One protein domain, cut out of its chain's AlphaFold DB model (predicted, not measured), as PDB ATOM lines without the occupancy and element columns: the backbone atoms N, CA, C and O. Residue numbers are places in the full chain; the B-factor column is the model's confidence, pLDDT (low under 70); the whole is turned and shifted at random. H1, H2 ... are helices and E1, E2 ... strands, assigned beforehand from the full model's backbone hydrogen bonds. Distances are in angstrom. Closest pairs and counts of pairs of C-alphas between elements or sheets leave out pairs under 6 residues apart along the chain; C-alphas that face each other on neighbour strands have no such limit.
ATOM      1  N   GLU A  36     200.041 154.362 164.358       65.38
ATOM      2  CA  GLU A  36     199.171 153.736 165.348       65.38
ATOM      3  C   GLU A  36     198.707 152.372 164.848       65.38
ATOM      4  O   GLU A  36     198.376 152.205 163.677       65.38
ATOM      5  N   LEU A  37     198.689 151.375 165.733       64.06
ATOM      6  CA  LEU A  37     198.127 150.066 165.413       64.06
ATOM      7  C   LEU A  37     196.630 150.077 165.678       64.06
ATOM      8  O   LEU A  37     196.204 150.362 166.797       64.06
ATOM      9  N   ILE A  38     195.846 149.710 164.667       72.25
ATOM     10  CA  ILE A  38     194.388 149.651 164.772       72.25
ATOM     11  C   ILE A  38     193.905 148.316 164.238       72.25
ATOM     12  O   ILE A  38     194.299 147.888 163.153       72.25
ATOM     13  N   ALA A  39     193.053 147.655 165.015       71.50
ATOM     14  CA  ALA A  39     192.271 146.529 164.536       71.50
ATOM     15  C   ALA A  39     191.027 147.080 163.832       71.50
ATOM     16  O   ALA A  39     190.207 147.734 164.470       71.50
ATOM     17  N   VAL A  40     190.919 146.841 162.526       72.88
ATOM     18  CA  VAL A  40     189.749 147.205 161.723       72.88
ATOM     19  C   VAL A  40     188.942 145.944 161.442       72.88
ATOM     20  O   VAL A  40     189.456 145.003 160.835       72.88
ATOM     21  N   GLU A  41     187.694 145.927 161.888       76.81
ATOM     22  CA  GLU A  41     186.730 144.844 161.723       76.81
ATOM     23  C   GLU A  41     185.744 145.166 160.600       76.81
ATOM     24  O   GLU A  41     185.171 146.256 160.548       76.81
ATOM     25  N   ARG A  42     185.488 144.191 159.723       76.62
ATOM     26  CA  ARG A  42     184.527 144.315 158.617       76.62
ATOM     27  C   ARG A  42     183.099 144.567 159.106       76.62
ATOM     28  O   ARG A  42     182.334 145.264 158.456       76.62
ATOM     29  N   SER A  43     182.719 143.968 160.236       74.44
ATOM     30  CA  SER A  43     181.345 143.997 160.757       74.44
ATOM     31  C   SER A  43     180.988 145.247 161.560       74.44
ATOM     32  O   SER A  43     179.834 145.387 161.967       74.44
ATOM     33  N   LEU A  44     181.951 146.131 161.828       76.00
ATOM     34  CA  LEU A  44     181.727 147.341 162.612       76.00
ATOM     35  C   LEU A  44     181.690 148.581 161.701       76.00
ATOM     36  O   LEU A  44     182.531 148.723 160.817       76.00
ATOM     37  N   PRO A  45     180.762 149.522 161.929       86.19
ATOM     38  CA  PRO A  45     180.780 150.824 161.270       86.19
ATOM     39  C   PRO A  45     182.094 151.585 161.508       86.19
ATOM     40  O   PRO A  45     182.655 151.542 162.606       86.19
ATOM     41  N   ALA A  46     182.584 152.288 160.483       85.31
ATOM     42  CA  ALA A  46     183.858 153.009 160.541       85.31
ATOM     43  C   ALA A  46     183.879 154.107 161.619       85.31
ATOM     44  O   ALA A  46     184.888 154.290 162.295       85.31
ATOM     45  N   ASP A  47     182.754 154.789 161.829       81.88
ATOM     46  CA  ASP A  47     182.568 155.796 162.874       81.88
ATOM     47  C   ASP A  47     182.716 155.216 164.286       81.88
ATOM     48  O   ASP A  47     183.399 155.809 165.120       81.88
ATOM     49  N   MET A  48     182.176 154.021 164.546       77.50
ATOM     50  CA  MET A  48     182.368 153.351 165.838       77.50
ATOM     51  C   MET A  48     183.833 152.972 166.078       77.50
ATOM     52  O   MET A  48     184.344 153.150 167.186       77.50
ATOM     53  N   GLN A  49     184.522 152.493 165.042       84.88
ATOM     54  CA  GLN A  49     185.930 152.093 165.117       84.88
ATOM     55  C   GLN A  49     186.888 153.294 165.223       84.88
ATOM     56  O   GLN A  49     187.961 153.183 165.811       84.88
ATOM     57  N   ALA A  50     186.488 154.461 164.710       82.50
ATOM     58  CA  ALA A  50     187.269 155.694 164.753       82.50
ATOM     59  C   ALA A  50     187.279 156.382 166.127       82.50
ATOM     60  O   ALA A  50     188.094 157.276 166.343       82.50
ATOM     61  N   THR A  51     186.400 155.997 167.061       71.00
ATOM     62  CA  THR A  51     186.114 156.748 168.302       71.00
ATOM     63  C   THR A  51     187.370 157.176 169.078       71.00
ATOM     64  O   THR A  51     187.520 158.348 169.436       71.00
ATOM     65  N   THR A  52     188.310 156.253 169.307       65.50
ATOM     66  CA  THR A  52     189.552 156.539 170.047       65.50
ATOM     67  C   THR A  52     190.478 157.491 169.288       65.50
ATOM     68  O   THR A  52     191.071 158.378 169.896       65.50
ATOM     69  N   LEU A  53     190.574 157.364 167.963       72.62
ATOM     70  CA  LEU A  53     191.374 158.279 167.148       72.62
ATOM     71  C   LEU A  53     190.719 159.650 167.001       72.62
ATOM     72  O   LEU A  53     191.407 160.660 167.043       72.62
ATOM     73  N   CYS A  54     189.398 159.705 166.845       74.06
ATOM     74  CA  CYS A  54     188.651 160.957 166.766       74.06
ATOM     75  C   CYS A  54     188.760 161.769 168.062       74.06
ATOM     76  O   CYS A  54     188.789 162.991 168.010       74.06
ATOM     77  N   THR A  55     188.899 161.093 169.208       60.56
ATOM     78  CA  THR A  55     189.227 161.720 170.502       60.56
ATOM     79  C   THR A  55     190.602 162.402 170.466       60.56
ATOM     80  O   THR A  55     190.829 163.392 171.154       60.56
ATOM     81  N   LYS A  56     191.527 161.876 169.658       64.88
ATOM     82  CA  LYS A  56     192.904 162.358 169.535       64.88
ATOM     83  C   LYS A  56     193.079 163.426 168.449       64.88
ATOM     84  O   LYS A  56     193.824 164.377 168.661       64.88
ATOM     85  N   TYR A  57     192.377 163.295 167.322       70.88
ATOM     86  CA  TYR A  57     192.449 164.185 166.154       70.88
ATOM     87  C   TYR A  57     191.065 164.739 165.798       70.88
ATOM     88  O   TYR A  57     190.472 164.412 164.767       70.88
ATOM     89  N   VAL A  58     190.549 165.586 166.679       65.62
ATOM     90  CA  VAL A  58     189.172 166.102 166.636       65.62
ATOM     91  C   VAL A  58     188.847 166.776 165.302       65.62
ATOM     92  O   VAL A  58     187.846 166.447 164.664       65.62
ATOM     93  N   ASP A  59     189.743 167.648 164.834       67.56
ATOM     94  CA  ASP A  59     189.590 168.416 163.589       67.56
ATOM     95  C   ASP A  59     189.680 167.557 162.320       67.56
ATOM     96  O   ASP A  59     189.500 168.055 161.207       67.56
ATOM     97  N   SER A  60     189.981 166.267 162.470       74.44
ATOM     98  CA  SER A  60     190.142 165.332 161.362       74.44
ATOM     99  C   SER A  60     189.328 164.051 161.503       74.44
ATOM    100  O   SER A  60     189.585 163.071 160.802       74.44
ATOM    101  N   CYS A  61     188.336 164.036 162.396       80.31
ATOM    102  CA  CYS A  61     187.537 162.838 162.629       80.31
ATOM    103  C   CYS A  61     186.841 162.347 161.350       80.31
ATOM    104  O   CYS A  61     186.841 161.151 161.084       80.31
ATOM    105  N   ALA A  62     186.329 163.253 160.507       82.94
ATOM    106  CA  ALA A  62     185.725 162.873 159.228       82.94
ATOM    107  C   ALA A  62     186.723 162.129 158.320       82.94
ATOM    108  O   ALA A  62     186.415 161.054 157.823       82.94
ATOM    109  N   GLN A  63     187.949 162.640 158.191       84.00
ATOM    110  CA  GLN A  63     189.015 162.042 157.387       84.00
ATOM    111  C   GLN A  63     189.468 160.684 157.940       84.00
ATOM    112  O   GLN A  63     189.813 159.786 157.176       84.00
ATOM    113  N   ILE A  64     189.476 160.521 159.266       83.88
ATOM    114  CA  ILE A  64     189.781 159.244 159.921       83.88
ATOM    115  C   ILE A  64     188.685 158.216 159.638       83.88
ATOM    116  O   ILE A  64     188.993 157.074 159.300       83.88
ATOM    117  N   VAL A  65     187.419 158.616 159.776       87.75
ATOM    118  CA  VAL A  65     186.261 157.764 159.481       87.75
ATOM    119  C   VAL A  65     186.266 157.354 158.015       87.75
ATOM    120  O   VAL A  65     186.073 156.176 157.727       87.75
ATOM    121  N   ASP A  66     186.559 158.286 157.108       87.75
ATOM    122  CA  ASP A  66     186.691 158.006 155.680       87.75
ATOM    123  C   ASP A  66     187.815 156.995 155.423       87.75
ATOM    124  O   ASP A  66     187.584 155.989 154.757       87.75
ATOM    125  N   ALA A  67     188.998 157.189 156.019       85.81
ATOM    126  CA  ALA A  67     190.111 156.253 155.881       85.81
ATOM    127  C   ALA A  67     189.733 154.848 156.381       85.81
ATOM    128  O   ALA A  67     189.880 153.868 155.652       85.81
ATOM    129  N   ILE A  68     189.190 154.726 157.598       88.19
ATOM    130  CA  ILE A  68     188.724 153.435 158.129       88.19
ATOM    131  C   ILE A  68     187.646 152.834 157.221       88.19
ATOM    132  O   ILE A  68     187.693 151.638 156.947       88.19
ATOM    133  N   GLY A  69     186.718 153.645 156.710       88.12
ATOM    134  CA  GLY A  69     185.677 153.221 155.777       88.12
ATOM    135  C   GLY A  69     186.236 152.658 154.470       88.12
ATOM    136  O   GLY A  69     185.796 151.598 154.026       88.12
ATOM    137  N   GLU A  70     187.252 153.300 153.891       86.75
ATOM    138  CA  GLU A  70     187.973 152.787 152.719       86.75
ATOM    139  C   GLU A  70     188.614 151.422 153.004       86.75
ATOM    140  O   GLU A  70     188.577 150.523 152.160       86.75
ATOM    141  N   HIS A  71     189.158 151.225 154.208       81.88
ATOM    142  CA  HIS A  71     189.763 149.950 154.594       81.88
ATOM    143  C   HIS A  71     188.731 148.867 154.918       81.88
ATOM    144  O   HIS A  71     188.933 147.707 154.570       81.88
ATOM    145  N   VAL A  72     187.585 149.223 155.501       81.88
ATOM    146  CA  VAL A  72     186.444 148.305 155.645       81.88
ATOM    147  C   VAL A  72     185.974 147.835 154.267       81.88
ATOM    148  O   VAL A  72     185.840 146.630 154.056       81.88
ATOM    149  N   ALA A  73     185.838 148.740 153.291       82.69
ATOM    150  CA  ALA A  73     185.502 148.376 151.912       82.69
ATOM    151  C   ALA A  73     186.565 147.458 151.272       82.69
ATOM    152  O   ALA A  73     186.235 146.544 150.512       82.69
ATOM    153  N   PHE A  74     187.847 147.648 151.604       76.94
ATOM    154  CA  PHE A  74     188.912 146.723 151.212       76.94
ATOM    155  C   PHE A  74     188.716 145.323 151.820       76.94
ATOM    156  O   PHE A  74     188.836 144.337 151.090       76.94
ATOM    157  N   LEU A  75     188.392 145.217 153.115       64.62
ATOM    158  CA  LEU A  75     188.114 143.934 153.776       64.62
ATOM    159  C   LEU A  75     186.907 143.224 153.151       64.62
ATOM    160  O   LEU A  75     186.957 142.013 152.937       64.62
ATOM    161  N   GLU A  76     185.853 143.966 152.803       75.50
ATOM    162  CA  GLU A  76     184.682 143.439 152.093       75.50
ATOM    163  C   GLU A  76     185.051 142.886 150.713       75.50
ATOM    164  O   GLU A  76     184.676 141.763 150.377       75.50
ATOM    165  N   ALA A  77     185.832 143.636 149.931       74.62
ATOM    166  CA  ALA A  77     186.250 143.231 148.590       74.62
ATOM    167  C   ALA A  77     187.160 141.986 148.574       74.62
ATOM    168  O   ALA A  77     187.233 141.301 147.553       74.62
ATOM    169  N   HIS A  78     187.842 141.692 149.686       72.81
ATOM    170  CA  HIS A  78     188.792 140.579 149.818       72.81
ATOM    171  C   HIS A  78     188.308 139.453 150.745       72.81
ATOM    172  O   HIS A  78     189.070 138.522 151.001       72.81
ATOM    173  N   ASP A  79     187.063 139.521 151.224       78.31
ATOM    174  CA  ASP A  79     186.444 138.559 152.150       78.31
ATOM    175  C   ASP A  79     187.271 138.295 153.426       78.31
ATOM    176  O   ASP A  79     187.538 137.158 153.815       78.31
ATOM    177  N   LEU A  80     187.701 139.375 154.085       59.06
ATOM    178  CA  LEU A  80     188.442 139.336 155.348       59.06
ATOM    179  C   LEU A  80     187.554 139.804 156.511       59.06
ATOM    180  O   LEU A  80     186.845 140.799 156.391       59.06
ATOM    181  N   ASP A  81     187.609 139.115 157.655       49.25
ATOM    182  CA  ASP A  81     186.801 139.464 158.838       49.25
ATOM    183  C   ASP A  81     187.344 140.681 159.598       49.25
ATOM    184  O   ASP A  81     186.582 141.529 160.062       49.25
ATOM    185  N   PHE A  82     188.666 140.776 159.722       66.56
ATOM    186  CA  PHE A  82     189.354 141.896 160.352       66.56
ATOM    187  C   PHE A  82     190.807 141.961 159.873       66.56
ATOM    188  O   PHE A  82     191.343 141.006 159.305       66.56
ATOM    189  N   SER A  83     191.476 143.076 160.146       60.09
ATOM    190  CA  SER A  83     192.922 143.205 159.972       60.09
ATOM    191  C   SER A  83     193.506 144.151 161.013       60.09
ATOM    192  O   SER A  83     192.855 145.114 161.407       60.09
ATOM    193  N   VAL A  84     194.735 143.885 161.450       64.00
ATOM    194  CA  VAL A  84     195.517 144.859 162.218       64.00
ATOM    195  C   VAL A  84     196.378 145.626 161.232       64.00
ATOM    196  O   VAL A  84     197.156 145.024 160.491       64.00
ATOM    197  N   VAL A  85     196.217 146.941 161.209       66.31
ATOM    198  CA  VAL A  85     196.864 147.820 160.241       66.31
ATOM    199  C   VAL A  85     197.599 148.959 160.920       66.31
ATOM    200  O   VAL A  85     197.222 149.437 161.989       66.31
ATOM    201  N   ASN A  86     198.663 149.383 160.247       70.88
ATOM    202  CA  ASN A  86     199.453 150.550 160.593       70.88
ATOM    203  C   ASN A  86     198.714 151.794 160.097       70.88
ATOM    204  O   ASN A  86     198.811 152.146 158.923       70.88
ATOM    205  N   PHE A  87     197.960 152.452 160.965       73.56
ATOM    206  CA  PHE A  87     197.341 153.729 160.656       73.56
ATOM    207  C   PHE A  87     198.381 154.841 160.757       73.56
ATOM    208  O   PHE A  87     198.966 155.086 161.812       73.56
ATOM    209  N   THR A  88     198.648 155.504 159.638       72.38
ATOM    210  CA  THR A  88     199.575 156.631 159.603       72.38
ATOM    211  C   THR A  88     198.858 157.859 160.148       72.38
ATOM    212  O   THR A  88     197.831 158.281 159.612       72.38
ATOM    213  N   ILE A  89     199.445 158.429 161.197       72.31
ATOM    214  CA  ILE A  89     199.136 159.749 161.770       72.31
ATOM    215  C   ILE A  89     199.149 160.798 160.639       72.31
ATOM    216  O   ILE A  89     199.843 160.571 159.641       72.31
ATOM    217  N   PRO A  90     198.392 161.913 160.737       71.56
ATOM    218  CA  PRO A  90     198.070 162.739 159.579       71.56
ATOM    219  C   PRO A  90     199.296 163.080 158.723       71.56
ATOM    220  O   PRO A  90     200.336 163.517 159.213       71.56
ATOM    221  N   GLN A  91     199.181 162.849 157.417       73.88
ATOM    222  CA  GLN A  91     200.156 163.262 156.422       73.88
ATOM    223  C   GLN A  91     199.592 164.468 155.669       73.88
ATOM    224  O   GLN A  91     198.540 164.351 155.042       73.88
ATOM    225  N   PRO A  92     200.281 165.615 155.662       70.81
ATOM    226  CA  PRO A  92     199.798 166.776 154.936       70.81
ATOM    227  C   PRO A  92     199.819 166.517 153.420       70.81
ATOM    228  O   PRO A  92     200.783 165.965 152.883       70.81
ATOM    229  N   ASP A  93     198.774 166.956 152.715       74.38
ATOM    230  CA  ASP A  93     198.674 166.890 151.246       74.38
ATOM    231  C   ASP A  93     199.792 167.652 150.536       74.38
ATOM    232  O   ASP A  93     200.193 167.335 149.415       74.38
ATOM    233  N   SER A  94     200.286 168.682 151.210       79.25
ATOM    234  CA  SER A  94     201.429 169.480 150.817       79.25
ATOM    235  C   SER A  94     202.338 169.616 152.025       79.25
ATOM    236  O   SER A  94     201.897 170.080 153.072       79.25
ATOM    237  N   ASN A  95     203.628 169.329 151.858       82.19
ATOM    238  CA  ASN A  95     204.638 169.569 152.897       82.19
ATOM    239  C   ASN A  95     204.836 171.066 153.202       82.19
ATOM    240  O   ASN A  95     205.667 171.428 154.026       82.19
ATOM    241  N   VAL A  96     204.113 171.952 152.516       85.81
ATOM    242  CA  VAL A  96     204.166 173.394 152.721       85.81
ATOM    243  C   VAL A  96     202.759 173.940 152.916       85.81
ATOM    244  O   VAL A  96     201.900 173.800 152.037       85.81
ATOM    245  N   LEU A  97     202.541 174.615 154.043       87.75
ATOM    246  CA  LEU A  97     201.361 175.433 154.290       87.75
ATOM    247  C   LEU A  97     201.710 176.904 154.061       87.75
ATOM    248  O   LEU A  97     202.436 177.501 154.849       87.75
ATOM    249  N   SER A  98     201.192 177.484 152.981       87.31
ATOM    250  CA  SER A  98     201.360 178.909 152.681       87.31
ATOM    251  C   SER A  98     200.235 179.732 153.299       87.31
ATOM    252  O   SER A  98     199.064 179.391 153.126       87.31
ATOM    253  N   LEU A  99     200.582 180.833 153.962       88.06
ATOM    254  CA  LEU A  99     199.631 181.758 154.576       88.06
ATOM    255  C   LEU A  99     200.159 183.196 154.554       88.06
ATOM    256  O   LEU A  99     201.354 183.422 154.378       88.06
ATOM    257  N   VAL A 100     199.269 184.173 154.711       83.75
ATOM    258  CA  VAL A 100     199.638 185.592 154.763       83.75
ATOM    259  C   VAL A 100     199.539 186.079 156.203       83.75
ATOM    260  O   VAL A 100     198.468 186.012 156.793       83.75
ATOM    261  N   VAL A 101     200.647 186.585 156.740       81.38
ATOM    262  CA  VAL A 101     200.752 187.186 158.079       81.38
ATOM    263  C   VAL A 101     201.331 188.583 157.903       81.38
ATOM    264  O   VAL A 101     202.301 188.751 157.165       81.38
ATOM    265  N   ASP A 102     200.704 189.600 158.497       80.75
ATOM    266  CA  ASP A 102     201.135 191.006 158.402       80.75
ATOM    267  C   ASP A 102     201.383 191.497 156.960       80.75
ATOM    268  O   ASP A 102     202.301 192.268 156.669       80.75
ATOM    269  N   GLY A 103     200.572 191.010 156.014       80.88
ATOM    270  CA  GLY A 103     200.679 191.353 154.592       80.88
ATOM    271  C   GLY A 103     201.869 190.719 153.859       80.88
ATOM    272  O   GLY A 103     202.115 191.058 152.700       80.88
ATOM    273  N   ARG A 104     202.604 189.797 154.489       85.44
ATOM    274  CA  ARG A 104     203.694 189.024 153.879       85.44
ATOM    275  C   ARG A 104     203.285 187.569 153.708       85.44
ATOM    276  O   ARG A 104     202.551 187.023 154.521       85.44
ATOM    277  N   LEU A 105     203.760 186.938 152.637       88.75
ATOM    278  CA  LEU A 105     203.563 185.507 152.425       88.75
ATOM    279  C   LEU A 105     204.587 184.731 153.260       88.75
ATOM    280  O   LEU A 105     205.791 184.901 153.076       88.75
ATOM    281  N   HIS A 106     204.096 183.867 154.137       88.00
ATOM    282  CA  HIS A 106     204.874 182.928 154.931       88.00
ATOM    283  C   HIS A 106     204.553 181.493 154.511       88.00
ATOM    284  O   HIS A 106     203.509 181.208 153.918       88.00
ATOM    285  N   SER A 107     205.466 180.579 154.831       88.69
ATOM    286  CA  SER A 107     205.301 179.153 154.583       88.69
ATOM    287  C   SER A 107     205.742 178.351 155.800       88.69
ATOM    288  O   SER A 107     206.885 178.498 156.235       88.69
ATOM    289  N   ILE A 108     204.871 177.486 156.308       90.19
ATOM    290  CA  ILE A 108     205.198 176.506 157.347       90.19
ATOM    291  C   ILE A 108     205.572 175.205 156.645       90.19
ATOM    292  O   ILE A 108     204.806 174.699 155.823       90.19
ATOM    293  N   GLN A 109     206.765 174.690 156.937       88.38
ATOM    294  CA  GLN A 109     207.190 173.378 156.461       88.38
ATOM    295  C   GLN A 109     206.568 172.321 157.368       88.38
ATOM    296  O   GLN A 109     206.878 172.258 158.551       88.38
ATOM    297  N   LEU A 110     205.670 171.514 156.817       84.06
ATOM    298  CA  LEU A 110     205.036 170.416 157.525       84.06
ATOM    299  C   LEU A 110     205.840 169.139 157.298       84.06
ATOM    300  O   LEU A 110     206.252 168.827 156.176       84.06
ATOM    301  N   GLN A 111     206.057 168.385 158.368       77.19
ATOM    302  CA  GLN A 111     206.768 167.120 158.278       77.19
ATOM    303  C   GLN A 111     205.830 166.032 157.745       77.19
ATOM    304  O   GLN A 111     204.693 165.879 158.183       77.19
ATOM    305  N   SER A 112     206.308 165.268 156.761       70.69
ATOM    306  CA  SER A 112     205.542 164.148 156.209       70.69
ATOM    307  C   SER A 112     205.297 163.086 157.285       70.69
ATOM    308  O   SER A 112     206.224 162.731 158.018       70.69
ATOM    309  N   ARG A 113     204.062 162.563 157.332       69.81
ATOM    310  CA  ARG A 113     203.600 161.570 158.315       69.81
ATOM    311  C   ARG A 113     203.788 162.053 159.757       69.81
ATOM    312  O   ARG A 113     204.282 161.301 160.587       69.81
ATOM    313  N   GLN A 114     203.494 163.312 160.057       72.38
ATOM    314  CA  GLN A 114     203.536 163.844 161.416       72.38
ATOM    315  C   GLN A 114     202.393 164.828 161.619       72.38
ATOM    316  O   GLN A 114     202.022 165.565 160.707       72.38
ATOM    317  N   ASP A 115     201.884 164.849 162.846       75.31
ATOM    318  CA  ASP A 115     200.894 165.824 163.275       75.31
ATOM    319  C   ASP A 115     201.431 167.269 163.109       75.31
ATOM    320  O   ASP A 115     202.560 167.558 163.527       75.31
ATOM    321  N   PRO A 116     200.663 168.185 162.483       84.44
ATOM    322  CA  PRO A 116     201.138 169.528 162.172       84.44
ATOM    323  C   PRO A 116     201.144 170.480 163.379       84.44
ATOM    324  O   PRO A 116     201.653 171.596 163.243       84.44
ATOM    325  N   SER A 117     200.602 170.102 164.546       85.81
ATOM    326  CA  SER A 117     200.450 171.016 165.686       85.81
ATOM    327  C   SER A 117     201.775 171.596 166.156       85.81
ATOM    328  O   SER A 117     201.830 172.786 166.459       85.81
ATOM    329  N   LEU A 118     202.857 170.812 166.181       87.69
ATOM    330  CA  LEU A 118     204.160 171.321 166.620       87.69
ATOM    331  C   LEU A 118     204.684 172.429 165.696       87.69
ATOM    332  O   LEU A 118     205.078 173.489 166.176       87.69
ATOM    333  N   GLU A 119     204.662 172.209 164.382       90.88
ATOM    334  CA  GLU A 119     205.162 173.191 163.409       90.88
ATOM    335  C   GLU A 119     204.309 174.468 163.414       90.88
ATOM    336  O   GLU A 119     204.838 175.579 163.334       90.88
ATOM    337  N   VAL A 120     202.988 174.329 163.587       92.06
ATOM    338  CA  VAL A 120     202.084 175.478 163.733       92.06
ATOM    339  C   VAL A 120     202.359 176.241 165.031       92.06
ATOM    340  O   VAL A 120     202.471 177.466 164.998       92.06
ATOM    341  N   ALA A 121     202.528 175.547 166.161       92.56
ATOM    342  CA  ALA A 121     202.857 176.170 167.442       92.56
ATOM    343  C   ALA A 121     204.195 176.923 167.376       92.56
ATOM    344  O   ALA A 121     204.275 178.084 167.780       92.56
ATOM    345  N   LEU A 122     205.236 176.315 166.799       93.81
ATOM    346  CA  LEU A 122     206.539 176.957 166.607       93.81
ATOM    347  C   LEU A 122     206.435 178.212 165.735       93.81
ATOM    348  O   LEU A 122     206.994 179.253 166.087       93.81
ATOM    349  N   PHE A 123     205.685 178.140 164.634       94.44
ATOM    350  CA  PHE A 123     205.441 179.292 163.774       94.44
ATOM    351  C   PHE A 123     204.726 180.423 164.525       94.44
ATOM    352  O   PHE A 123     205.161 181.575 164.459       94.44
ATOM    353  N   CYS A 124     203.679 180.089 165.278       94.00
ATOM    354  CA  CYS A 124     202.932 181.021 166.115       94.00
ATOM    355  C   CYS A 124     203.804 181.746 167.135       94.00
ATOM    356  O   CYS A 124     203.739 182.972 167.235       94.00
ATOM    357  N   ARG A 125     204.654 181.004 167.857       92.81
ATOM    358  CA  ARG A 125     205.600 181.569 168.830       92.81
ATOM    359  C   ARG A 125     206.600 182.503 168.158       92.81
ATOM    360  O   ARG A 125     206.821 183.608 168.641       92.81
ATOM    361  N   ALA A 126     207.163 182.091 167.022       91.88
ATOM    362  CA  ALA A 126     208.165 182.875 166.301       91.88
ATOM    363  C   ALA A 126     207.634 184.219 165.770       91.88
ATOM    364  O   ALA A 126     208.416 185.150 165.588       91.88
ATOM    365  N   HIS A 127     206.322 184.323 165.534       91.06
ATOM    366  CA  HIS A 127     205.674 185.523 164.995       91.06
ATOM    367  C   HIS A 127     204.752 186.222 166.006       91.06
ATOM    368  O   HIS A 127     204.088 187.184 165.636       91.06
ATOM    369  N   ALA A 128     204.711 185.760 167.264       88.94
ATOM    370  CA  ALA A 128     203.856 186.293 168.329       88.94
ATOM    371  C   ALA A 128     202.383 186.485 167.902       88.94
ATOM    372  O   ALA A 128     201.766 187.513 168.182       88.94
ATOM    373  N   LEU A 129     201.830 185.497 167.192       91.69
ATOM    374  CA  LEU A 129     200.468 185.575 166.659       91.69
ATOM    375  C   LEU A 129     199.409 185.529 167.758       91.69
ATOM    376  O   LEU A 129     199.636 185.004 168.851       91.69
ATOM    377  N   SER A 130     198.218 186.036 167.436       91.62
ATOM    378  CA  SER A 130     197.057 185.849 168.297       91.62
ATOM    379  C   SER A 130     196.639 184.376 168.322       91.62
ATOM    380  O   SER A 130     196.784 183.654 167.334       91.62
ATOM    381  N   MET A 131     196.058 183.924 169.434       91.81
ATOM    382  CA  MET A 131     195.597 182.537 169.533       91.81
ATOM    383  C   MET A 131     194.463 182.202 168.558       91.81
ATOM    384  O   MET A 131     194.362 181.064 168.103       91.81
ATOM    385  N   ALA A 132     193.651 183.192 168.172       90.44
ATOM    386  CA  ALA A 132     192.632 183.024 167.139       90.44
ATOM    387  C   ALA A 132     193.253 182.728 165.761       90.44
ATOM    388  O   ALA A 132     192.777 181.843 165.042       90.44
ATOM    389  N   ASP A 133     194.346 183.415 165.418       91.62
ATOM    390  CA  ASP A 133     195.092 183.157 164.184       91.62
ATOM    391  C   ASP A 133     195.786 181.796 164.250       91.62
ATOM    392  O   ASP A 133     195.683 181.005 163.315       91.62
ATOM    393  N   CYS A 134     196.426 181.476 165.378       92.69
ATOM    394  CA  CYS A 134     197.073 180.183 165.595       92.69
ATOM    395  C   CYS A 134     196.120 179.007 165.429       92.69
ATOM    396  O   CYS A 134     196.438 178.051 164.725       92.69
ATOM    397  N   HIS A 135     194.935 179.100 166.028       90.19
ATOM    398  CA  HIS A 135     193.896 178.095 165.867       90.19
ATOM    399  C   HIS A 135     193.417 178.001 164.417       90.19
ATOM    400  O   HIS A 135     193.319 176.905 163.876       90.19
ATOM    401  N   SER A 136     193.199 179.135 163.746       89.31
ATOM    402  CA  SER A 136     192.797 179.147 162.333       89.31
ATOM    403  C   SER A 136     193.831 178.465 161.428       89.31
ATOM    404  O   SER A 136     193.465 177.715 160.523       89.31
ATOM    405  N   ILE A 137     195.123 178.694 161.676       91.19
ATOM    406  CA  ILE A 137     196.224 178.048 160.950       91.19
ATOM    407  C   ILE A 137     196.259 176.549 161.257       91.19
ATOM    408  O   ILE A 137     196.398 175.744 160.335       91.19
ATOM    409  N   HIS A 138     196.114 176.171 162.529       89.56
ATOM    410  CA  HIS A 138     196.093 174.776 162.967       89.56
ATOM    411  C   HIS A 138     194.943 174.001 162.313       89.56
ATOM    412  O   HIS A 138     195.206 172.997 161.655       89.56
ATOM    413  N   VAL A 139     193.712 174.524 162.345       84.94
ATOM    414  CA  VAL A 139     192.549 173.916 161.674       84.94
ATOM    415  C   VAL A 139     192.788 173.766 160.170       84.94
ATOM    416  O   VAL A 139     192.494 172.719 159.597       84.94
ATOM    417  N   GLN A 140     193.370 174.770 159.503       85.38
ATOM    418  CA  GLN A 140     193.706 174.661 158.078       85.38
ATOM    419  C   GLN A 140     194.770 173.592 157.793       85.38
ATOM    420  O   GLN A 140     194.694 172.915 156.765       85.38
ATOM    421  N   ALA A 141     195.768 173.448 158.668       86.00
ATOM    422  CA  ALA A 141     196.801 172.422 158.551       86.00
ATOM    423  C   ALA A 141     196.209 171.016 158.739       86.00
ATOM    424  O   ALA A 141     196.470 170.124 157.928       86.00
ATOM    425  N   MET A 142     195.354 170.844 159.750       82.62
ATOM    426  CA  MET A 142     194.628 169.600 160.011       82.62
ATOM    427  C   MET A 142     193.695 169.245 158.852       82.62
ATOM    428  O   MET A 142     193.720 168.119 158.367       82.62
ATOM    429  N   TRP A 143     192.951 170.214 158.309       80.25
ATOM    430  CA  TRP A 143     192.051 169.990 157.172       80.25
ATOM    431  C   TRP A 143     192.773 169.529 155.899       80.25
ATOM    432  O   TRP A 143     192.228 168.758 155.113       80.25
ATOM    433  N   LYS A 144     194.009 169.998 155.685       78.62
ATOM    434  CA  LYS A 144     194.869 169.572 154.567       78.62
ATOM    435  C   LYS A 144     195.581 168.246 154.818       78.62
ATOM    436  O   LYS A 144     196.359 167.813 153.969       78.62
ATOM    437  N   SER A 145     195.379 167.634 155.977       79.50
ATOM    438  CA  SER A 145     196.001 166.365 156.310       79.50
ATOM    439  C   SER A 145     195.134 165.195 155.862       79.50
ATOM    440  O   SER A 145     193.910 165.214 155.975       79.50
ATOM    441  N   LYS A 146     195.790 164.157 155.353       78.31
ATOM    442  CA  LYS A 146     195.195 162.870 155.006       78.31
ATOM    443  C   LYS A 146     195.683 161.798 155.951       78.31
ATOM    444  O   LYS A 146     196.851 161.760 156.329       78.31
ATOM    445  N   PHE A 147     194.785 160.887 156.268       79.25
ATOM    446  CA  PHE A 147     195.080 159.715 157.064       79.25
ATOM    447  C   PHE A 147     195.079 158.510 156.143       79.25
ATOM    448  O   PHE A 147     194.201 158.374 155.297       79.25
ATOM    449  N   THR A 148     196.101 157.671 156.250       74.19
ATOM    450  CA  THR A 148     196.268 156.528 155.345       74.19
ATOM    451  C   THR A 148     196.846 155.344 156.093       74.19
ATOM    452  O   THR A 148     197.567 155.509 157.076       74.19
ATOM    453  N   PHE A 149     196.581 154.136 155.611       72.31
ATOM    454  CA  PHE A 149     197.232 152.944 156.140       72.31
ATOM    455  C   PHE A 149     198.596 152.756 155.478       72.31
ATOM    456  O   PHE A 149     198.713 152.734 154.251       72.31
ATOM    457  N   ALA A 150     199.643 152.634 156.291       63.38
ATOM    458  CA  ALA A 150     200.969 152.298 155.802       63.38
ATOM    459  C   ALA A 150     201.058 150.791 155.488       63.38
ATOM    460  O   ALA A 150     200.469 149.969 156.198       63.38
TER     461      ALA A 150
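Overview. This is residues 36 to 150 of the 586 residues of an uncharacterized protein of Aphanomyces invadans (UniProt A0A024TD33). Look for two lobes set end to end in a rod: in one, H1 and H2 pack on one face of the sheet E1 - E2 - E5; in the other, the helical hairpin H3 and H4 covers the strand hairpin E3 and E4. The 115 printed residues include four named helices and five named strands, in the order E1 H1 H2 E2 E3 E4 H3 H4 E5. Both sheets are antiparallel, and the class is mixed, helices and strands. The whole is loose, with a radius of gyration of the C-alphas of 16.5 A and spans of 54 by 21 by 18 A.

Arrangement. Start at the strongly twisted sheet of E1, residues 36 to 41, E2, residues 82 to 92, and E5, residues 145 to 150: N 38 and O 85 are 3.0 A apart, N 91 and O 146 2.8 A. H1, residues 46 to 56, H2, residues 58 to 77, and H4, residues 131 to 143, are on one face of it, making two layers, helices over strands. H1 and H2, a hairpin, touch, closest at C-alphas 54 and 61, 4.7 A. H4 touches H2 with residues 139 to 143 alone, closest at C-alphas 142 and 59, 6.3 A. H3, residues 117 to 127, touches H4, closest at C-alphas 124 and 134, 5.9 A. In the hairpin of E3, residues 96 to 101, and E4, residues 104 to 109, N 99 and O 106 are 3.0 A apart. C-alphas 108 and 119 are the closest of E4 and H3, 6.9 A. In H3 and H4 every O i to N i+4 pair is within hydrogen-bond range; H2 has 14 of 16, and H1 3 of 7, with 5 of 8 O i to N i+3 pairs.

Along the chain. Find C-alpha 36 at (199.171, 153.736, 165.348), where E1 begins, and C-alpha 150 at (200.969, 152.298, 155.802), where E5 ends. H2 is 29.3 A long, E2 27.5 A.

Size, cuts and confidence. The C-alphas of Asp 79 and Asp 102 are the farthest apart, 54.8 A. The printed part has no cut, and no link is long. Confidence is low at 16 residues, among them 80 to 85.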